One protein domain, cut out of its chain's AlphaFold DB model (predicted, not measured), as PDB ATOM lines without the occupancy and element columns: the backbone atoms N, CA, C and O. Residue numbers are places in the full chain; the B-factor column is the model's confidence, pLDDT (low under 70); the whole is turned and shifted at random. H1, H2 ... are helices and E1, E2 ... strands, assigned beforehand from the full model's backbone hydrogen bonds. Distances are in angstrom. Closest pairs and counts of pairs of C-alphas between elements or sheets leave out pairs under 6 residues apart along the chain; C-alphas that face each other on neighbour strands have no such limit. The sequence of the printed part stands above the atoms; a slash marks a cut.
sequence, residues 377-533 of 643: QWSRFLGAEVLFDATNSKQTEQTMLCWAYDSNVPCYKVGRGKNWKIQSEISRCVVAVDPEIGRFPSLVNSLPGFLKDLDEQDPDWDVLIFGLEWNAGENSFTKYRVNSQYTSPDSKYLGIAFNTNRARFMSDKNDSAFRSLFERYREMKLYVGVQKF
ATOM      1  N   GLN A 377      76.561 -15.403  39.601       87.12
ATOM      2  CA  GLN A 377      76.818 -16.523  40.523       87.12
ATOM      3  C   GLN A 377      75.666 -17.533  40.625       87.12
ATOM      4  O   GLN A 377      75.789 -18.578  41.260       87.12
ATOM      5  N   TRP A 378      74.537 -17.237  39.995       86.94
ATOM      6  CA  TRP A 378      73.371 -18.105  39.950       86.94
ATOM      7  C   TRP A 378      73.288 -18.830  38.598       86.94
ATOM      8  O   TRP A 378      74.160 -18.699  37.733       86.94
ATOM      9  N   SER A 379      72.305 -19.713  38.466       87.25
ATOM     10  CA  SER A 379      72.013 -20.395  37.209       87.25
ATOM     11  C   SER A 379      70.516 -20.483  36.998       87.25
ATOM     12  O   SER A 379      69.778 -20.763  37.948       87.25
ATOM     13  N   ARG A 380      70.075 -20.325  35.755       90.44
ATOM     14  CA  ARG A 380      68.693 -20.575  35.335       90.44
ATOM     15  C   ARG A 380      68.605 -21.806  34.463       90.44
ATOM     16  O   ARG A 380      69.487 -22.093  33.671       90.44
ATOM     17  N   PHE A 381      67.490 -22.511  34.551       91.12
ATOM     18  CA  PHE A 381      67.203 -23.572  33.602       91.12
ATOM     19  C   PHE A 381      66.523 -22.979  32.370       91.12
ATOM     20  O   PHE A 381      65.362 -22.592  32.440       91.12
ATOM     21  N   LEU A 382      67.238 -22.897  31.245       92.44
ATOM     22  CA  LEU A 382      66.649 -22.467  29.971       92.44
ATOM     23  C   LEU A 382      65.874 -23.602  29.277       92.44
ATOM     24  O   LEU A 382      65.046 -23.350  28.411       92.44
ATOM     25  N   GLY A 383      66.154 -24.858  29.632       91.44
ATOM     26  CA  GLY A 383      65.579 -26.030  28.970       91.44
ATOM     27  C   GLY A 383      66.101 -26.284  27.558       91.44
ATOM     28  O   GLY A 383      65.579 -27.162  26.884       91.44
ATOM     29  N   ALA A 384      67.111 -25.536  27.109       93.75
ATOM     30  CA  ALA A 384      67.780 -25.741  25.830       93.75
ATOM     31  C   ALA A 384      69.037 -26.606  25.994       93.75
ATOM     32  O   ALA A 384      69.703 -26.556  27.023       93.75
ATOM     33  N   GLU A 385      69.370 -27.367  24.956       93.31
ATOM     34  CA  GLU A 385      70.609 -28.146  24.873       93.31
ATOM     35  C   GLU A 385      71.766 -27.297  24.337       93.31
ATOM     36  O   GLU A 385      72.922 -27.496  24.702       93.31
ATOM     37  N   VAL A 386      71.446 -26.314  23.489       92.88
ATOM     38  CA  VAL A 386      72.426 -25.447  22.838       92.88
ATOM     39  C   VAL A 386      71.862 -24.056  22.538       92.88
ATOM     40  O   VAL A 386      70.693 -23.894  22.172       92.88
ATOM     41  N   LEU A 387      72.721 -23.050  22.669       94.81
ATOM     42  CA  LEU A 387      72.515 -21.694  22.183       94.81
ATOM     43  C   LEU A 387      73.304 -21.486  20.884       94.81
ATOM     44  O   LEU A 387      74.431 -21.957  20.745       94.81
ATOM     45  N   PHE A 388      72.763 -20.707  19.960       93.00
ATOM     46  CA  PHE A 388      73.475 -20.247  18.773       93.00
ATOM     47  C   PHE A 388      73.462 -18.722  18.718       93.00
ATOM     48  O   PHE A 388      72.406 -18.100  18.836       93.00
ATOM     49  N   ASP A 389      74.628 -18.122  18.503       93.12
ATOM     50  CA  ASP A 389      74.755 -16.701  18.193       93.12
ATOM     51  C   ASP A 389      74.897 -16.509  16.684       93.12
ATOM     52  O   ASP A 389      75.979 -16.646  16.109       93.12
ATOM     53  N   ALA A 390      73.780 -16.187  16.034       91.00
ATOM     54  CA  ALA A 390      73.744 -15.837  14.621       91.00
ATOM     55  C   ALA A 390      73.936 -14.333  14.370       91.00
ATOM     56  O   ALA A 390      74.044 -13.919  13.214       91.00
ATOM     57  N   THR A 391      74.038 -13.517  15.424       89.19
ATOM     58  CA  THR A 391      74.125 -12.053  15.317       89.19
ATOM     59  C   THR A 391      75.456 -11.593  14.720       89.19
ATOM     60  O   THR A 391      75.524 -10.536  14.092       89.19
ATOM     61  N   ASN A 392      76.528 -12.384  14.896       81.56
ATOM     62  CA  ASN A 392      77.888 -12.050  14.459       81.56
ATOM     63  C   ASN A 392      78.355 -10.655  14.924       81.56
ATOM     64  O   ASN A 392      79.116  -9.979  14.215       81.56
ATOM     65  N   SER A 393      77.885 -10.209  16.089       86.00
ATOM     66  CA  SER A 393      78.189  -8.892  16.633       86.00
ATOM     67  C   SER A 393      79.124  -9.006  17.829       86.00
ATOM     68  O   SER A 393      78.922  -9.804  18.735       86.00
ATOM     69  N   LYS A 394      80.152  -8.154  17.875       82.38
ATOM     70  CA  LYS A 394      80.974  -8.016  19.089       82.38
ATOM     71  C   LYS A 394      80.156  -7.482  20.267       82.38
ATOM     72  O   LYS A 394      80.494  -7.753  21.410       82.38
ATOM     73  N   GLN A 395      79.081  -6.737  19.990       79.12
ATOM     74  CA  GLN A 395      78.211  -6.179  21.027       79.12
ATOM     75  C   GLN A 395      77.445  -7.270  21.782       79.12
ATOM     76  O   GLN A 395      77.120  -7.076  22.947       79.12
ATOM     77  N   THR A 396      77.178  -8.411  21.139       86.94
ATOM     78  CA  THR A 396      76.418  -9.515  21.735       86.94
ATOM     79  C   THR A 396      77.272 -10.615  22.341       86.94
ATOM     80  O   THR A 396      76.749 -11.434  23.094       86.94
ATOM     81  N   GLU A 397      78.571 -10.647  22.060       89.94
ATOM     82  CA  GLU A 397      79.461 -11.715  22.518       89.94
ATOM     83  C   GLU A 397      79.422 -11.880  24.044       89.94
ATOM     84  O   GLU A 397      79.164 -12.973  24.542       89.94
ATOM     85  N   GLN A 398      79.577 -10.788  24.799       89.75
ATOM     86  CA  GLN A 398      79.486 -10.833  26.264       89.75
ATOM     87  C   GLN A 398      78.113 -11.307  26.739       89.75
ATOM     88  O   GLN A 398      78.017 -12.109  27.664       89.75
ATOM     89  N   THR A 399      77.040 -10.865  26.088       88.88
ATOM     90  CA  THR A 399      75.692 -11.304  26.438       88.88
ATOM     91  C   THR A 399      75.472 -12.779  26.223       88.88
ATOM     92  O   THR A 399      74.921 -13.441  27.098       88.88
ATOM     93  N   MET A 400      75.915 -13.300  25.087       93.75
ATOM     94  CA  MET A 400      75.746 -14.705  24.771       93.75
ATOM     95  C   MET A 400      76.619 -15.571  25.674       93.75
ATOM     96  O   MET A 400      76.144 -16.593  26.155       93.75
ATOM     97  N   LEU A 401      77.840 -15.132  26.001       93.94
ATOM     98  CA  LEU A 401      78.705 -15.791  26.984       93.94
ATOM     99  C   LEU A 401      78.074 -15.823  28.375       93.94
ATOM    100  O   LEU A 401      77.979 -16.882  28.995       93.94
ATOM    101  N   CYS A 402      77.625 -14.672  28.867       92.56
ATOM    102  CA  CYS A 402      77.052 -14.572  30.196       92.56
ATOM    103  C   CYS A 402      75.672 -15.293  30.259       92.56
ATOM    104  O   CYS A 402      75.365 -15.913  31.278       92.56
ATOM    105  N   TRP A 403      74.893 -15.352  29.163       92.56
ATOM    106  CA  TRP A 403      73.668 -16.166  29.063       92.56
ATOM    107  C   TRP A 403      73.957 -17.670  28.987       92.56
ATOM    108  O   TRP A 403      73.288 -18.451  29.662       92.56
ATOM    109  N   ALA A 404      74.975 -18.088  28.232       94.31
ATOM    110  CA  ALA A 404      75.446 -19.472  28.176       94.31
ATOM    111  C   ALA A 404      75.887 -19.965  29.556       94.31
ATOM    112  O   ALA A 404      75.479 -21.034  30.012       94.31
ATOM    113  N   TYR A 405      76.676 -19.140  30.251       94.44
ATOM    114  CA  TYR A 405      77.129 -19.427  31.604       94.44
ATOM    115  C   TYR A 405      75.947 -19.573  32.551       94.44
ATOM    116  O   TYR A 405      75.825 -20.596  33.222       94.44
ATOM    117  N   ASP A 406      75.071 -18.567  32.598       92.69
ATOM    118  CA  ASP A 406      73.897 -18.540  33.466       92.69
ATOM    119  C   ASP A 406      72.966 -19.734  33.225       92.69
ATOM    120  O   ASP A 406      72.552 -20.415  34.161       92.69
ATOM    121  N   SER A 407      72.677 -20.029  31.963       92.69
ATOM    122  CA  SER A 407      71.771 -21.118  31.610       92.69
ATOM    123  C   SER A 407      72.398 -22.511  31.725       92.69
ATOM    124  O   SER A 407      71.684 -23.511  31.664       92.69
ATOM    125  N   ASN A 408      73.723 -22.582  31.898       93.06
ATOM    126  CA  ASN A 408      74.515 -23.801  31.755       93.06
ATOM    127  C   ASN A 408      74.261 -24.505  30.408       93.06
ATOM    128  O   ASN A 408      74.175 -25.731  30.338       93.06
ATOM    129  N   VAL A 409      74.117 -23.709  29.346       93.94
ATOM    130  CA  VAL A 409      73.887 -24.173  27.975       93.94
ATOM    131  C   VAL A 409      75.039 -23.677  27.103       93.94
ATOM    132  O   VAL A 409      75.283 -22.469  27.070       93.94
ATOM    133  N   PRO A 410      75.765 -24.553  26.385       93.25
ATOM    134  CA  PRO A 410      76.845 -24.115  25.510       93.25
ATOM    135  C   PRO A 410      76.300 -23.215  24.398       93.25
ATOM    136  O   PRO A 410      75.259 -23.508  23.810       93.25
ATOM    137  N   CYS A 411      77.007 -22.123  24.103       93.25
ATOM    138  CA  CYS A 411      76.654 -21.214  23.021       93.25
ATOM    139  C   CYS A 411      77.688 -21.235  21.909       93.25
ATOM    140  O   CYS A 411      78.837 -20.907  22.162       93.25
ATOM    141  N   TYR A 412      77.271 -21.558  20.688       90.75
ATOM    142  CA  TYR A 412      78.155 -21.576  19.529       90.75
ATOM    143  C   TYR A 412      77.917 -20.359  18.650       90.75
ATOM    144  O   TYR A 412      76.779 -20.032  18.290       90.75
ATOM    145  N   LYS A 413      79.006 -19.705  18.268       87.75
ATOM    146  CA  LYS A 413      78.979 -18.626  17.288       87.75
ATOM    147  C   LYS A 413      78.757 -19.191  15.886       87.75
ATOM    148  O   LYS A 413      79.406 -20.147  15.483       87.75
ATOM    149  N   VAL A 414      77.849 -18.594  15.118       85.62
ATOM    150  CA  VAL A 414      77.556 -19.032  13.747       85.62
ATOM    151  C   VAL A 414      78.321 -18.159  12.754       85.62
ATOM    152  O   VAL A 414      77.930 -17.017  12.500       85.62
ATOM    153  N   GLY A 415      79.377 -18.702  12.139       76.75
ATOM    154  CA  GLY A 415      80.235 -17.972  11.199       76.75
ATOM    155  C   GLY A 415      79.491 -17.285  10.039       76.75
ATOM    156  O   GLY A 415      78.503 -17.794   9.487       76.75
ATOM    157  N   ARG A 416      79.978 -16.106   9.616       67.19
ATOM    158  CA  ARG A 416      79.459 -15.386   8.434       67.19
ATOM    159  C   ARG A 416      79.647 -16.227   7.165       67.19
ATOM    160  O   ARG A 416      80.664 -16.882   6.987       67.19
ATOM    161  N   GLY A 417      78.647 -16.232   6.280       65.50
ATOM    162  CA  GLY A 417      78.730 -16.892   4.963       65.50
ATOM    163  C   GLY A 417      78.674 -18.428   4.942       65.50
ATOM    164  O   GLY A 417      78.363 -18.993   3.899       65.50
ATOM    165  N   LYS A 418      78.886 -19.124   6.065       66.69
ATOM    166  CA  LYS A 418      78.747 -20.589   6.114       66.69
ATOM    167  C   LYS A 418      77.277 -21.011   6.223       66.69
ATOM    168  O   LYS A 418      76.552 -20.514   7.092       66.69
ATOM    169  N   ASN A 419      76.838 -21.929   5.360       67.31
ATOM    170  CA  ASN A 419      75.559 -22.626   5.508       67.31
ATOM    171  C   ASN A 419      75.668 -23.568   6.705       67.31
ATOM    172  O   ASN A 419      76.139 -24.696   6.583       67.31
ATOM    173  N   TRP A 420      75.273 -23.083   7.873       67.62
ATOM    174  CA  TRP A 420      75.192 -23.909   9.061       67.62
ATOM    175  C   TRP A 420      73.904 -24.729   9.000       67.62
ATOM    176  O   TRP A 420      72.845 -24.234   8.614       67.62
ATOM    177  N   LYS A 421      74.006 -26.010   9.342       70.06
ATOM    178  CA  LYS A 421      72.852 -26.885   9.524       70.06
ATOM    179  C   LYS A 421      72.845 -27.305  10.975       70.06
ATOM    180  O   LYS A 421      73.824 -27.880  11.446       70.06
ATOM    181  N   ILE A 422      71.744 -27.032  11.664       72.81
ATOM    182  CA  ILE A 422      71.550 -27.572  13.005       72.81
ATOM    183  C   ILE A 422      71.491 -29.091  12.867       72.81
ATOM    184  O   ILE A 422      70.719 -29.618  12.058       72.81
ATOM    185  N   GLN A 423      72.360 -29.785  13.598       70.38
ATOM    186  CA  GLN A 423      72.407 -31.241  13.576       70.38
ATOM    187  C   GLN A 423      71.053 -31.810  14.016       70.38
ATOM    188  O   GLN A 423      70.400 -31.281  14.914       70.38
ATOM    189  N   SER A 424      70.623 -32.897  13.376       62.34
ATOM    190  CA  SER A 424      69.287 -33.475  13.567       62.34
ATOM    191  C   SER A 424      69.044 -34.104  14.942       62.34
ATOM    192  O   SER A 424      67.937 -34.572  15.176       62.34
ATOM    193  N   GLU A 425      70.060 -34.165  15.803       79.19
ATOM    194  CA  GLU A 425      69.999 -34.809  17.122       79.19
ATOM    195  C   GLU A 425      69.704 -33.829  18.267       79.19
ATOM    196  O   GLU A 425      69.454 -34.271  19.383       79.19
ATOM    197  N   ILE A 426      69.701 -32.516  18.006       83.62
ATOM    198  CA  ILE A 426      69.477 -31.507  19.044       83.62
ATOM    199  C   ILE A 426      67.992 -31.452  19.412       83.62
ATOM    200  O   ILE A 426      67.134 -31.160  18.575       83.62
ATOM    201  N   SER A 427      67.707 -31.690  20.691       88.44
ATOM    202  CA  SER A 427      66.347 -31.754  21.234       88.44
ATOM    203  C   SER A 427      65.680 -30.382  21.348       88.44
ATOM    204  O   SER A 427      64.506 -30.233  21.009       88.44
ATOM    205  N   ARG A 428      66.423 -29.368  21.801       93.12
ATOM    206  CA  ARG A 428      65.977 -27.974  21.881       93.12
ATOM    207  C   ARG A 428      67.156 -27.036  21.696       93.12
ATOM    208  O   ARG A 428      68.189 -27.205  22.342       93.12
ATOM    209  N   CYS A 429      66.987 -26.005  20.878       93.94
ATOM    210  CA  CYS A 429      67.979 -24.941  20.750       93.94
ATOM    211  C   CYS A 429      67.351 -23.556  20.797       93.94
ATOM    212  O   CYS A 429      66.172 -23.379  20.495       93.94
ATOM    213  N   VAL A 430      68.163 -22.567  21.159       95.06
ATOM    214  CA  VAL A 430      67.799 -21.151  21.091       95.06
ATOM    215  C   VAL A 430      68.815 -20.430  20.223       95.06
ATOM    216  O   VAL A 430      70.013 -20.656  20.339       95.06
ATOM    217  N   VAL A 431      68.339 -19.565  19.342       93.94
ATOM    218  CA  VAL A 431      69.146 -18.830  18.377       93.94
ATOM    219  C   VAL A 431      68.907 -17.344  18.576       93.94
ATOM    220  O   VAL A 431      67.785 -16.871  18.398       93.94
ATOM    221  N   ALA A 432      69.956 -16.602  18.916       94.88
ATOM    222  CA  ALA A 432      69.953 -15.146  18.862       94.88
ATOM    223  C   ALA A 432      70.248 -14.705  17.427       94.88
ATOM    224  O   ALA A 432      71.260 -15.113  16.857       94.88
ATOM    225  N   VAL A 433      69.374 -13.893  16.833       92.94
ATOM    226  CA  VAL A 433      69.511 -13.468  15.428       92.94
ATOM    227  C   VAL A 433      69.683 -11.964  15.263       92.94
ATOM    228  O   VAL A 433      70.190 -11.537  14.231       92.94
ATOM    229  N   ASP A 434      69.330 -11.173  16.277       92.62
ATOM    230  CA  ASP A 434      69.513  -9.723  16.262       92.62
ATOM    231  C   ASP A 434      70.458  -9.264  17.383       92.62
ATOM    232  O   ASP A 434      70.310  -9.705  18.530       92.62
ATOM    233  N   PRO A 435      71.416  -8.363  17.093       90.69
ATOM    234  CA  PRO A 435      72.357  -7.880  18.092       90.69
ATOM    235  C   PRO A 435      71.711  -7.088  19.238       90.69
ATOM    236  O   PRO A 435      72.322  -6.926  20.292       90.69
ATOM    237  N   GLU A 436      70.478  -6.604  19.074       90.62
ATOM    238  CA  GLU A 436      69.767  -5.914  20.148       90.62
ATOM    239  C   GLU A 436      69.314  -6.842  21.274       90.62
ATOM    240  O   GLU A 436      68.931  -6.325  22.317       90.62
ATOM    241  N   ILE A 437      69.405  -8.172  21.135       92.00
ATOM    242  CA  ILE A 437      69.054  -9.110  22.216       92.00
ATOM    243  C   ILE A 437      69.701  -8.735  23.552       92.00
ATOM    244  O   ILE A 437      69.052  -8.817  24.596       92.00
ATOM    245  N   GLY A 438      70.939  -8.235  23.515       86.06
ATOM    246  CA  GLY A 438      71.640  -7.858  24.729       86.06
ATOM    247  C   GLY A 438      71.176  -6.559  25.392       86.06
ATOM    248  O   GLY A 438      71.500  -6.268  26.538       86.06
ATOM    249  N   ARG A 439      70.354  -5.766  24.706       85.81
ATOM    250  CA  ARG A 439      69.801  -4.517  25.245       85.81
ATOM    251  C   ARG A 439      68.524  -4.734  26.054       85.81
ATOM    252  O   ARG A 439      68.058  -3.811  26.711       85.81
ATOM    253  N   PHE A 440      67.957  -5.940  26.013       90.25
ATOM    254  CA  PHE A 440      66.684  -6.267  26.653       90.25
ATOM    255  C   PHE A 440      66.859  -7.415  27.655       90.25
ATOM    256  O   PHE A 440      66.286  -8.496  27.468       90.25
ATOM    257  N   PRO A 441      67.623  -7.204  28.747       87.12
ATOM    258  CA  PRO A 441      67.859  -8.243  29.742       87.12
ATOM    259  C   PRO A 441      66.545  -8.756  30.339       87.12
ATOM    260  O   PRO A 441      66.431  -9.947  30.589       87.12
ATOM    261  N   SER A 442      65.519  -7.914  30.500       90.69
ATOM    262  CA  SER A 442      64.206  -8.335  31.009       90.69
ATOM    263  C   SER A 442      63.513  -9.374  30.117       90.69
ATOM    264  O   SER A 442      62.945 -10.336  30.640       90.69
ATOM    265  N   LEU A 443      63.604  -9.239  28.787       93.31
ATOM    266  CA  LEU A 443      63.122 -10.258  27.852       93.31
ATOM    267  C   LEU A 443      63.931 -11.547  27.984       93.31
ATOM    268  O   LEU A 443      63.342 -12.600  28.219       93.31
ATOM    269  N   VAL A 444      65.264 -11.465  27.898       91.44
ATOM    270  CA  VAL A 444      66.159 -12.633  28.024       91.44
ATOM    271  C   VAL A 444      65.910 -13.368  29.344       91.44
ATOM    272  O   VAL A 444      65.827 -14.595  29.383       91.44
ATOM    273  N   ASN A 445      65.704 -12.609  30.420       90.25
ATOM    274  CA  ASN A 445      65.438 -13.126  31.752       90.25
ATOM    275  C   ASN A 445      64.077 -13.824  31.878       90.25
ATOM    276  O   ASN A 445      63.931 -14.688  32.743       90.25
ATOM    277  N   SER A 446      63.111 -13.476  31.025       93.06
ATOM    278  CA  SER A 446      61.762 -14.053  31.019       93.06
ATOM    279  C   SER A 446      61.649 -15.311  30.149       93.06
ATOM    280  O   SER A 446      60.737 -16.113  30.353       93.06
ATOM    281  N   LEU A 447      62.588 -15.536  29.217       94.62
ATOM    282  CA  LEU A 447      62.559 -16.680  28.294       94.62
ATOM    283  C   LEU A 447      62.470 -18.051  28.983       94.62
ATOM    284  O   LEU A 447      61.645 -18.853  28.541       94.62
ATOM    285  N   PRO A 448      63.219 -18.348  30.067       94.44
ATOM    286  CA  PRO A 448      63.038 -19.592  30.816       94.44
ATOM    287  C   PRO A 448      61.590 -19.835  31.265       94.44
ATOM    288  O   PRO A 448      61.091 -20.954  31.166       94.44
ATOM    289  N   GLY A 449      60.900 -18.779  31.716       94.12
ATOM    290  CA  GLY A 449      59.493 -18.843  32.110       94.12
ATOM    291  C   GLY A 449      58.583 -19.136  30.920       94.12
ATOM    292  O   GLY A 449      57.763 -20.044  30.990       94.12
ATOM    293  N   PHE A 450      58.790 -18.454  29.789       95.06
ATOM    294  CA  PHE A 450      58.015 -18.713  28.571       95.06
ATOM    295  C   PHE A 450      58.145 -20.153  28.077       95.06
ATOM    296  O   PHE A 450      57.136 -20.756  27.709       95.06
ATOM    297  N   LEU A 451      59.365 -20.695  28.068       95.75
ATOM    298  CA  LEU A 451      59.628 -22.064  27.630       95.75
ATOM    299  C   LEU A 451      58.987 -23.078  28.576       95.75
ATOM    300  O   LEU A 451      58.293 -23.978  28.114       95.75
ATOM    301  N   LYS A 452      59.133 -22.881  29.891       95.31
ATOM    302  CA  LYS A 452      58.473 -23.721  30.893       95.31
ATOM    303  C   LYS A 452      56.949 -23.701  30.737       95.31
ATOM    304  O   LYS A 452      56.326 -24.756  30.700       95.31
ATOM    305  N   ASP A 453      56.353 -22.520  30.586       96.06
ATOM    306  CA  ASP A 453      54.905 -22.394  30.415       96.06
ATOM    307  C   ASP A 453      54.419 -23.076  29.126       96.06
ATOM    308  O   ASP A 453      53.280 -23.530  29.061       96.06
ATOM    309  N   LEU A 454      55.231 -23.099  28.061       96.00
ATOM    310  CA  LEU A 454      54.909 -23.848  26.842       96.00
ATOM    311  C   LEU A 454      55.006 -25.353  27.060       96.00
ATOM    312  O   LEU A 454      54.104 -26.067  26.636       96.00
ATOM    313  N   ASP A 455      56.043 -25.819  27.751       95.38
ATOM    314  CA  ASP A 455      56.209 -27.237  28.075       95.38
ATOM    315  C   ASP A 455      55.024 -27.778  28.892       95.38
ATOM    316  O   ASP A 455      54.608 -28.918  28.701       95.38
ATOM    317  N   GLU A 456      54.442 -26.953  29.766       96.38
ATOM    318  CA  GLU A 456      53.277 -27.320  30.577       96.38
ATOM    319  C   GLU A 456      51.943 -27.223  29.810       96.38
ATOM    320  O   GLU A 456      51.069 -28.074  29.985       96.38
ATOM    321  N   GLN A 457      51.756 -26.189  28.981       96.94
ATOM    322  CA  GLN A 457      50.465 -25.901  28.331       96.94
ATOM    323  C   GLN A 457      50.298 -26.571  26.962       96.94
ATOM    324  O   GLN A 457      49.179 -26.914  26.583       96.94
ATOM    325  N   ASP A 458      51.381 -26.716  26.202       96.25
ATOM    326  CA  ASP A 458      51.384 -27.320  24.872       96.25
ATOM    327  C   ASP A 458      52.742 -27.997  24.602       96.25
ATOM    328  O   ASP A 458      53.555 -27.452  23.857       96.25
ATOM    329  N   PRO A 459      53.019 -29.174  25.198       93.50
ATOM    330  CA  PRO A 459      54.338 -29.819  25.160       93.50
ATOM    331  C   PRO A 459      54.851 -30.142  23.748       93.50
ATOM    332  O   PRO A 459      56.060 -30.291  23.564       93.50
ATOM    333  N   ASP A 460      53.966 -30.213  22.745       93.19
ATOM    334  CA  ASP A 460      54.360 -30.418  21.345       93.19
ATOM    335  C   ASP A 460      54.521 -29.102  20.563       93.19
ATOM    336  O   ASP A 460      54.447 -29.117  19.331       93.19
ATOM    337  N   TRP A 461      54.678 -27.948  21.230       95.88
ATOM    338  CA  TRP A 461      55.031 -26.692  20.560       95.88
ATOM    339  C   TRP A 461      56.275 -26.900  19.684       95.88
ATOM    340  O   TRP A 461      57.173 -27.635  20.077       95.88
ATOM    341  N   ASP A 462      56.340 -26.293  18.496       94.69
ATOM    342  CA  ASP A 462      57.465 -26.507  17.571       94.69
ATOM    343  C   ASP A 462      58.476 -25.352  17.649       94.69
ATOM    344  O   ASP A 462      59.690 -25.567  17.654       94.69
ATOM    345  N   VAL A 463      57.983 -24.108  17.673       96.00
ATOM    346  CA  VAL A 463      58.814 -22.900  17.571       96.00
ATOM    347  C   VAL A 463      58.261 -21.790  18.463       96.00
ATOM    348  O   VAL A 463      57.059 -21.531  18.456       96.00
ATOM    349  N   LEU A 464      59.145 -21.094  19.176       97.19
ATOM    350  CA  LEU A 464      58.869 -19.845  19.880       97.19
ATOM    351  C   LEU A 464      59.758 -18.749  19.290       97.19
ATOM    352  O   LEU A 464      60.971 -18.757  19.476       97.19
ATOM    353  N   ILE A 465      59.162 -17.785  18.603       96.81
ATOM    354  CA  ILE A 465      59.841 -16.541  18.234       96.81
ATOM    355  C   ILE A 465      59.783 -15.608  19.440       96.81
ATOM    356  O   ILE A 465      58.731 -15.487  20.063       96.81
ATOM    357  N   PHE A 466      60.876 -14.922  19.764       97.38
ATOM    358  CA  PHE A 466      60.856 -13.914  20.818       97.38
ATOM    359  C   PHE A 466      61.387 -12.565  20.361       97.38
ATOM    360  O   PHE A 466      62.271 -12.473  19.505       97.38
ATOM    361  N   GLY A 467      60.818 -11.500  20.918       97.06
ATOM    362  CA  GLY A 467      61.089 -10.149  20.455       97.06
ATOM    363  C   GLY A 467      60.427  -9.056  21.276       97.06
ATOM    364  O   GLY A 467      60.090  -9.233  22.445       97.06
ATOM    365  N   LEU A 468      60.254  -7.917  20.625       96.94
ATOM    366  CA  LEU A 468      59.711  -6.684  21.164       96.94
ATOM    367  C   LEU A 468      58.493  -6.284  20.341       96.94
ATOM    368  O   LEU A 468      58.455  -6.529  19.133       96.94
ATOM    369  N   GLU A 469      57.536  -5.635  20.984       97.19
ATOM    370  CA  GLU A 469      56.386  -5.016  20.335       97.19
ATOM    371  C   GLU A 469      56.170  -3.624  20.933       97.19
ATOM    372  O   GLU A 469      56.056  -3.478  22.148       97.19
ATOM    373  N   TRP A 470      56.158  -2.603  20.084       96.56
ATOM    374  CA  TRP A 470      55.929  -1.206  20.450       96.56
ATOM    375  C   TRP A 470      54.483  -0.806  20.174       96.56
ATOM    376  O   TRP A 470      53.750  -1.534  19.506       96.56
ATOM    377  N   ASN A 471      54.067   0.351  20.692       95.75
ATOM    378  CA  ASN A 471      52.691   0.850  20.582       95.75
ATOM    379  C   ASN A 471      51.635  -0.157  21.071       95.75
ATOM    380  O   ASN A 471      50.495  -0.164  20.607       95.75
ATOM    381  N   ALA A 472      51.998  -1.023  22.018       95.75
ATOM    382  CA  ALA A 472      51.132  -2.096  22.487       95.75
ATOM    383  C   ALA A 472      50.048  -1.607  23.467       95.75
ATOM    384  O   ALA A 472      49.178  -2.385  23.859       95.75
ATOM    385  N   GLY A 473      50.112  -0.336  23.883       95.44
ATOM    386  CA  GLY A 473      49.202   0.279  24.854       95.44
ATOM    387  C   GLY A 473      49.474  -0.099  26.313       95.44
ATOM    388  O   GLY A 473      48.832   0.444  27.205       95.44
ATOM    389  N   GLU A 474      50.423  -1.003  26.570       95.62
ATOM    390  CA  GLU A 474      50.858  -1.389  27.911       95.62
ATOM    391  C   GLU A 474      52.301  -1.914  27.909       95.62
ATOM    392  O   GLU A 474      52.811  -2.396  26.895       95.62
ATOM    393  N   ASN A 475      52.943  -1.862  29.079       94.56
ATOM    394  CA  ASN A 475      54.224  -2.516  29.324       94.56
ATOM    395  C   ASN A 475      53.973  -3.900  29.939       94.56
ATOM    396  O   ASN A 475      53.604  -4.003  31.109       94.56
ATOM    397  N   SER A 476      54.156  -4.968  29.163       95.94
ATOM    398  CA  SER A 476      53.863  -6.334  29.619       95.94
ATOM    399  C   SER A 476      54.745  -7.386  28.943       95.94
ATOM    400  O   SER A 476      55.395  -7.140  27.931       95.94
ATOM    401  N   PHE A 477      54.787  -8.587  29.517       96.81
ATOM    402  CA  PHE A 477      55.373  -9.767  28.882       96.81
ATOM    403  C   PHE A 477      54.233 -10.678  28.465       96.81
ATOM    404  O   PHE A 477      53.458 -11.123  29.311       96.81
ATOM    405  N   THR A 478      54.111 -10.949  27.169       96.12
ATOM    406  CA  THR A 478      53.008 -11.767  26.658       96.12
ATOM    407  C   THR A 478      53.508 -12.859  25.738       96.12
ATOM    408  O   THR A 478      54.516 -12.721  25.048       96.12
ATOM    409  N   LYS A 479      52.776 -13.969  25.743       96.25
ATOM    410  CA  LYS A 479      53.022 -15.128  24.898       96.25
ATOM    411  C   LYS A 479      51.715 -15.526  24.234       96.25
ATOM    412  O   LYS A 479      50.709 -15.683  24.922       96.25
ATOM    413  N   TYR A 480      51.720 -15.720  22.922       96.81
ATOM    414  CA  TYR A 480      50.530 -16.131  22.182       96.81
ATOM    415  C   TYR A 480      50.869 -17.062  21.019       96.81
ATOM    416  O   TYR A 480      51.987 -17.077  20.505       96.81
ATOM    417  N   ARG A 481      49.884 -17.867  20.609       97.50
ATOM    418  CA  ARG A 481      49.988 -18.736  19.434       97.50
ATOM    419  C   ARG A 481      49.726 -17.932  18.164       97.50
ATOM    420  O   ARG A 481      48.769 -17.160  18.099       97.50
ATOM    421  N   VAL A 482      50.547 -18.144  17.142       97.31
ATOM    422  CA  VAL A 482      50.397 -17.486  15.844       97.31
ATOM    423  C   VAL A 482      49.241 -18.117  15.072       97.31
ATOM    424  O   VAL A 482      49.240 -19.315  14.801       97.31
ATOM    425  N   ASN A 483      48.265 -17.290  14.692       96.44
ATOM    426  CA  ASN A 483      47.078 -17.708  13.934       96.44
ATOM    427  C   ASN A 483      47.001 -17.076  12.530       96.44
ATOM    428  O   ASN A 483      46.058 -17.338  11.778       96.44
ATOM    429  N   SER A 484      47.984 -16.253  12.159       94.62
ATOM    430  CA  SER A 484      48.078 -15.622  10.844       94.62
ATOM    431  C   SER A 484      49.538 -15.430  10.440       94.62
ATOM    432  O   SER A 484      50.405 -15.327  11.301       94.62
ATOM    433  N   GLN A 485      49.792 -15.317   9.140       93.25
ATOM    434  CA  GLN A 485      51.117 -14.989   8.603       93.25
ATOM    435  C   GLN A 485      51.527 -13.520   8.822       93.25
ATOM    436  O   GLN A 485      52.659 -13.145   8.528       93.25
ATOM    437  N   TYR A 486      50.602 -12.662   9.268       91.69
ATOM    438  CA  TYR A 486      50.867 -11.240   9.446       91.69
ATOM    439  C   TYR A 486      51.614 -10.995  10.755       91.69
ATOM    440  O   TYR A 486      51.250 -11.523  11.806       91.69
ATOM    441  N   THR A 487      52.645 -10.162  10.670       91.19
ATOM    442  CA  THR A 487      53.410  -9.661  11.813       91.19
ATOM    443  C   THR A 487      53.022  -8.213  12.069       91.19
ATOM    444  O   THR A 487      52.644  -7.505  11.131       91.19
ATOM    445  N   SER A 488      53.068  -7.775  13.329       91.31
ATOM    446  CA  SER A 488      52.873  -6.359  13.631       91.31
ATOM    447  C   SER A 488      54.023  -5.555  13.004       91.31
ATOM    448  O   SER A 488      55.180  -5.968  13.138       91.31
ATOM    449  N   PRO A 489      53.744  -4.434  12.309       92.69
ATOM    450  CA  PRO A 489      54.794  -3.554  11.796       92.69
ATOM    451  C   PRO A 489      55.615  -2.916  12.927       92.69
ATOM    452  O   PRO A 489      56.757  -2.525  12.702       92.69
ATOM    453  N   ASP A 490      55.055  -2.881  14.139       95.12
ATOM    454  CA  ASP A 490      55.680  -2.360  15.352       95.12
ATOM    455  C   ASP A 490      56.348  -3.474  16.173       95.12
ATOM    456  O   ASP A 490      56.498  -3.358  17.386       95.12
ATOM    457  N   SER A 491      56.745  -4.583  15.546       95.19
ATOM    458  CA  SER A 491      57.491  -5.652  16.212       95.19
ATOM    459  C   SER A 491      58.908  -5.795  15.683       95.19
ATOM    460  O   SER A 491      59.187  -5.597  14.501       95.19
ATOM    461  N   LYS A 492      59.806  -6.234  16.564       94.88
ATOM    462  CA  LYS A 492      61.152  -6.667  16.199       94.88
ATOM    463  C   LYS A 492      61.493  -7.972  16.890       94.88
ATOM    464  O   LYS A 492      61.434  -8.071  18.111       94.88
ATOM    465  N   TYR A 493      61.884  -8.969  16.111       95.69
ATOM    466  CA  TYR A 493      62.217 -10.288  16.629       95.69
ATOM    467  C   TYR A 493      63.722 -10.415  16.840       95.69
ATOM    468  O   TYR A 493      64.512 -10.073  15.966       95.69
ATOM    469  N   LEU A 494      64.106 -10.881  18.025       95.50
ATOM    470  CA  LEU A 494      65.496 -10.905  18.485       95.50
ATOM    471  C   LEU A 494      66.094 -12.313  18.453       95.50
ATOM    472  O   LEU A 494      67.312 -12.478  18.366       95.50
ATOM    473  N   GLY A 495      65.243 -13.337  18.477       95.44
ATOM    474  CA  GLY A 495      65.675 -14.720  18.386       95.44
ATOM    475  C   GLY A 495      64.532 -15.718  18.290       95.44
ATOM    476  O   GLY A 495      63.353 -15.365  18.205       95.44
ATOM    477  N   ILE A 496      64.918 -16.988  18.238       95.38
ATOM    478  CA  ILE A 496      64.024 -18.122  18.020       95.38
ATOM    479  C   ILE A 496      64.435 -19.255  18.956       95.38
ATOM    480  O   ILE A 496      65.614 -19.576  19.050       95.38
ATOM    481  N   ALA A 497      63.480 -19.896  19.614       95.75
ATOM    482  CA  ALA A 497      63.666 -21.186  20.258       95.75
ATOM    483  C   ALA A 497      62.970 -22.273  19.430       95.75
ATOM    484  O   ALA A 497      61.810 -22.122  19.046       95.75
ATOM    485  N   PHE A 498      63.675 -23.367  19.159       94.12
ATOM    486  CA  PHE A 498      63.153 -24.540  18.465       94.12
ATOM    487  C   PHE A 498      63.011 -25.687  19.447       94.12
ATOM    488  O   PHE A 498      63.985 -26.044  20.107       94.12
ATOM    489  N   ASN A 499      61.831 -26.291  19.491       92.56
ATOM    490  CA  ASN A 499      61.574 -27.520  20.222       92.56
ATOM    491  C   ASN A 499      61.556 -28.695  19.237       92.56
ATOM    492  O   ASN A 499      60.970 -28.594  18.157       92.56
ATOM    493  N   THR A 500      62.153 -29.825  19.615       71.94
ATOM    494  CA  THR A 500      62.314 -31.053  18.808       71.94
ATOM    495  C   THR A 500      63.201 -30.891  17.553       71.94
ATOM    496  O   THR A 500      63.717 -29.809  17.271       71.94
ATOM    497  N   ASN A 501      63.356 -31.960  16.744       65.56
ATOM    498  CA  ASN A 501      64.149 -32.051  15.491       65.56
ATOM    499  C   ASN A 501      63.742 -31.051  14.369       65.56
ATOM    500  O   ASN A 501      64.069 -31.226  13.189       65.56
ATOM    501  N   ARG A 502      62.969 -30.017  14.701       72.31
ATOM    502  CA  ARG A 502      62.460 -28.952  13.832       72.31
ATOM    503  C   ARG A 502      63.489 -27.865  13.548       72.31
ATOM    504  O   ARG A 502      63.303 -27.109  12.598       72.31
ATOM    505  N   ALA A 503      64.608 -27.864  14.267       66.69
ATOM    506  CA  ALA A 503      65.742 -26.981  14.016       66.69
ATOM    507  C   ALA A 503      66.270 -27.054  12.561       66.69
ATOM    508  O   ALA A 503      66.794 -26.078  12.030       66.69
ATOM    509  N   ARG A 504      66.028 -28.172  11.856       70.00
ATOM    510  CA  ARG A 504      66.323 -28.342  10.418       70.00
ATOM    511  C   ARG A 504      65.623 -27.346   9.486       70.00
ATOM    512  O   ARG A 504      65.967 -27.285   8.311       70.00
ATOM    513  N   PHE A 505      64.597 -26.641   9.963       68.00
ATOM    514  CA  PHE A 505      63.845 -25.681   9.155       68.00
ATOM    515  C   PHE A 505      64.514 -24.316   9.027       68.00
ATOM    516  O   PHE A 505      64.047 -23.502   8.237       68.00
ATOM    517  N   MET A 506      65.615 -24.076   9.735       69.00
ATOM    518  CA  MET A 506      66.445 -22.912   9.461       69.00
ATOM    519  C   MET A 506      67.398 -23.206   8.309       69.00
ATOM    520  O   MET A 506      68.414 -23.873   8.488       69.00
ATOM    521  N   SER A 507      67.055 -22.716   7.120       61.44
ATOM    522  CA  SER A 507      67.960 -22.713   5.966       61.44
ATOM    523  C   SER A 507      68.561 -21.340   5.670       61.44
ATOM    524  O   SER A 507      69.598 -21.292   5.020       61.44
ATOM    525  N   ASP A 508      67.965 -20.250   6.169       60.28
ATOM    526  CA  ASP A 508      68.367 -18.884   5.825       60.28
ATOM    527  C   ASP A 508      68.661 -18.013   7.047       60.28
ATOM    528  O   ASP A 508      68.019 -18.104   8.092       60.28
ATOM    529  N   LYS A 509      69.666 -17.150   6.886       60.72
ATOM    530  CA  LYS A 509      70.034 -16.086   7.824       60.72
ATOM    531  C   LYS A 509      69.190 -14.855   7.460       60.72
ATOM    532  O   LYS A 509      69.120 -14.557   6.271       60.72
ATOM    533  N   ASN A 510      68.627 -14.139   8.442       62.66
ATOM    534  CA  ASN A 510      67.937 -12.822   8.349       62.66
ATOM    535  C   ASN A 510      66.399 -12.860   8.465       62.66
ATOM    536  O   ASN A 510      65.804 -13.912   8.675       62.66
ATOM    537  N   ASP A 511      65.757 -11.692   8.320       60.88
ATOM    538  CA  ASP A 511      64.299 -11.456   8.365       60.88
ATOM    539  C   ASP A 511      63.462 -12.428   7.523       60.88
ATOM    540  O   ASP A 511      62.299 -12.700   7.838       60.88
ATOM    541  N   SER A 512      64.044 -12.977   6.454       74.00
ATOM    542  CA  SER A 512      63.425 -14.033   5.652       74.00
ATOM    543  C   SER A 512      63.135 -15.292   6.472       74.00
ATOM    544  O   SER A 512      62.116 -15.935   6.231       74.00
ATOM    545  N   ALA A 513      63.964 -15.612   7.472       81.00
ATOM    546  CA  ALA A 513      63.756 -16.736   8.375       81.00
ATOM    547  C   ALA A 513      62.450 -16.573   9.159       81.00
ATOM    548  O   ALA A 513      61.629 -17.488   9.183       81.00
ATOM    549  N   PHE A 514      62.205 -15.388   9.728       89.19
ATOM    550  CA  PHE A 514      60.953 -15.117  10.429       89.19
ATOM    551  C   PHE A 514      59.761 -15.178   9.481       89.19
ATOM    552  O   PHE A 514      58.792 -15.867   9.784       89.19
ATOM    553  N   ARG A 515      59.837 -14.528   8.311       89.25
ATOM    554  CA  ARG A 515      58.750 -14.579   7.317       89.25
ATOM    555  C   ARG A 515      58.415 -16.013   6.915       89.25
ATOM    556  O   ARG A 515      57.247 -16.379   6.946       89.25
ATOM    557  N   SER A 516      59.425 -16.841   6.648       89.50
ATOM    558  CA  SER A 516      59.230 -18.253   6.314       89.50
ATOM    559  C   SER A 516      58.562 -19.037   7.450       89.50
ATOM    560  O   SER A 516      57.682 -19.861   7.201       89.50
ATOM    561  N   LEU A 517      58.915 -18.760   8.712       91.88
ATOM    562  CA  LEU A 517      58.240 -19.363   9.866       91.88
ATOM    563  C   LEU A 517      56.773 -18.918   9.957       91.88
ATOM    564  O   LEU A 517      55.892 -19.763  10.125       91.88
ATOM    565  N   PHE A 518      56.495 -17.622   9.791       94.19
ATOM    566  CA  PHE A 518      55.133 -17.079   9.798       94.19
ATOM    567  C   PHE A 518      54.280 -17.600   8.637       94.19
ATOM    568  O   PHE A 518      53.107 -17.879   8.847       94.19
ATOM    569  N   GLU A 519      54.834 -17.802   7.442       94.00
ATOM    570  CA  GLU A 519      54.125 -18.413   6.304       94.00
ATOM    571  C   GLU A 519      53.731 -19.870   6.584       94.00
ATOM    572  O   GLU A 519      52.692 -20.352   6.128       94.00
ATOM    573  N   ARG A 520      54.524 -20.563   7.406       92.56
ATOM    574  CA  ARG A 520      54.339 -21.976   7.757       92.56
ATOM    575  C   ARG A 520      53.628 -22.185   9.094       92.56
ATOM    576  O   ARG A 520      53.576 -23.312   9.582       92.56
ATOM    577  N   TYR A 521      53.006 -21.150   9.663       94.75
ATOM    578  CA  TYR A 521      52.310 -21.218  10.958       94.75
ATOM    579  C   TYR A 521      51.191 -22.280  11.033       94.75
ATOM    580  O   TYR A 521      50.761 -22.653  12.120       94.75
ATOM    581  N   ARG A 522      50.683 -22.762   9.888       95.31
ATOM    582  CA  ARG A 522      49.694 -23.855   9.821       95.31
ATOM    583  C   ARG A 522      50.322 -25.247   9.852       95.31
ATOM    584  O   ARG A 522      49.636 -26.210  10.175       95.31
ATOM    585  N   GLU A 523      51.597 -25.358   9.491       94.50
ATOM    586  CA  GLU A 523      52.349 -26.616   9.441       94.50
ATOM    587  C   GLU A 523      53.002 -26.968  10.784       94.50
ATOM    588  O   GLU A 523      53.502 -28.082  10.949       94.50
ATOM    589  N   MET A 524      53.044 -26.014  11.719       94.31
ATOM    590  CA  MET A 524      53.737 -26.134  12.997       94.31
ATOM    591  C   MET A 524      53.047 -25.317  14.094       94.31
ATOM    592  O   MET A 524      52.375 -24.322  13.826       94.31
ATOM    593  N   LYS A 525      53.229 -25.708  15.351       95.81
ATOM    594  CA  LYS A 525      52.784 -24.959  16.524       95.81
ATOM    595  C   LYS A 525      53.761 -23.816  16.803       95.81
ATOM    596  O   LYS A 525      54.714 -23.963  17.570       95.81
ATOM    597  N   LEU A 526      53.522 -22.691  16.130       96.69
ATOM    598  CA  LEU A 526      54.312 -21.468  16.245       96.69
ATOM    599  C   LEU A 526      53.760 -20.539  17.336       96.69
ATOM    600  O   LEU A 526      52.582 -20.172  17.322       96.69
ATOM    601  N   TYR A 527      54.637 -20.118  18.239       97.94
ATOM    602  CA  TYR A 527      54.371 -19.157  19.304       97.94
ATOM    603  C   TYR A 527      55.231 -17.907  19.149       97.94
ATOM    604  O   TYR A 527      56.322 -17.948  18.581       97.94
ATOM    605  N   VAL A 528      54.739 -16.805  19.701       97.62
ATOM    606  CA  VAL A 528      55.473 -15.551  19.858       97.62
ATOM    607  C   VAL A 528      55.480 -15.178  21.338       97.62
ATOM    608  O   VAL A 528      54.423 -15.163  21.966       97.62
ATOM    609  N   GLY A 529      56.663 -14.910  21.890       97.31
ATOM    610  CA  GLY A 529      56.878 -14.379  23.237       97.31
ATOM    611  C   GLY A 529      57.504 -12.991  23.154       97.31
ATOM    612  O   GLY A 529      58.663 -12.859  22.768       97.31
ATOM    613  N   VAL A 530      56.755 -11.949  23.488       97.19
ATOM    614  CA  VAL A 530      57.167 -10.555  23.276       97.19
ATOM    615  C   VAL A 530      57.166  -9.750  24.564       97.19
ATOM    616  O   VAL A 530      56.283  -9.902  25.414       97.19
ATOM    617  N   GLN A 531      58.156  -8.867  24.677       97.56
ATOM    618  CA  GLN A 531      58.109  -7.736  25.595       97.56
ATOM    619  C   GLN A 531      57.381  -6.584  24.902       97.56
ATOM    620  O   GLN A 531      57.850  -6.060  23.891       97.56
ATOM    621  N   LYS A 532      56.229  -6.219  25.449       97.12
ATOM    622  CA  LYS A 532      55.393  -5.124  24.983       97.12
ATOM    623  C   LYS A 532      55.813  -3.822  25.637       97.12
ATOM    624  O   LYS A 532      56.103  -3.794  26.835       97.12
ATOM    625  N   PHE A 533      55.817  -2.769  24.837       96.44
ATOM    626  CA  PHE A 533      56.025  -1.403  25.269       96.44
ATOM    627  C   PHE A 533      54.788  -0.584  24.937       96.44
ATOM    628  O   PHE A 533      54.245  -0.665  23.833       96.44
TER     629      PHE A 533
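Overview. This is residues 377 to 533 of the 643 residues of the protein "Hypothetical protein" of Rhodosorus marinus (UniProt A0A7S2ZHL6). A twisted sheet of seven strands runs through the middle, with H1, H2 and H3 over one face and the smaller H4 and H5 over the other. H1 covers E1 near one edge, while the long H3 slants over E4 and E7. The printed part has 157 residues, with five named helices and seven named strands in the order E1 H1 E2 E3 H2 H3 E4 E5 E6 H4 H5 E7; the mixed sheet runs E2 E1 E3 E6 E4 E7 E5, and the class is mixed, helices and strands. It is compact, with a radius of gyration of the C-alphas of 14.5 A, and rounded, spanning 33 by 32 by 31 A.

Along the chain. E1, residues 386 to 389, begins at C-alpha 386 (72.426, -25.447, 22.838). H1 is residues 394 to 407, 20.3 A long, E2 411 to 413, E3 428 to 432 and H2 435 to 439. H3, residues 441 to 457, is 24.8 A long with a kink of 31 degrees near residue 449. E4 is residues 463 to 469 and E5 476 to 481. E6, residues 491 to 499, 22.6 A long, bends by 65 degrees at residue 494. H4 is residues 501 to 505, H5 511 to 519, and E7, residues 526 to 532, ends at C-alpha 532 (55.393, -5.124, 24.983).

Arrangement. E1 is parallel to E2 (N 412 and O 387, 2.9 A) and E3 (N 388 and O 430, 2.8 A). E6 is antiparallel to E3 (N 431 and O 496, 2.7 A) and E4 (N 497 and O 464, 2.8 A). E7 is parallel to E4 (N 465 and O 527, 2.8 A) and antiparallel to E5 (N 530 and O 478, 2.8 A). E1, H1, E2 form a strand-helix-strand unit, two parallel neighbours joined through a helix, with a right-handed crossover; E3, H2 H3, E4 form a split one, with E6 between its strands and a left-handed crossover. H1 touches H2, closest at the C-alphas of Thr 399 and Gly 438, 5.6 A. H3 runs slantwise to the strands, 38 degrees to E4 on the local plane. On the opposite face, H5 is at a height over the sheet of 9.4 A. Every O i to N i+4 pair is within hydrogen-bond range in H5, against 8 of 10 in H1, 11 of 13 in H3, and 0 of 1 in H2 and in H4, where 1 of 2 O i to N i+3 pairs is.

Size, cuts and confidence. The C-alphas farthest apart, of Gln 377 and Arg 522, are 41.6 A apart. The printed part has no cut. The link from E2 to E3, residues 414 to 427, is long. Mean pLDDT of the printed part is 89.2; residues 416 to 420, 424, 501, 503 and 505 to 511 are under 70.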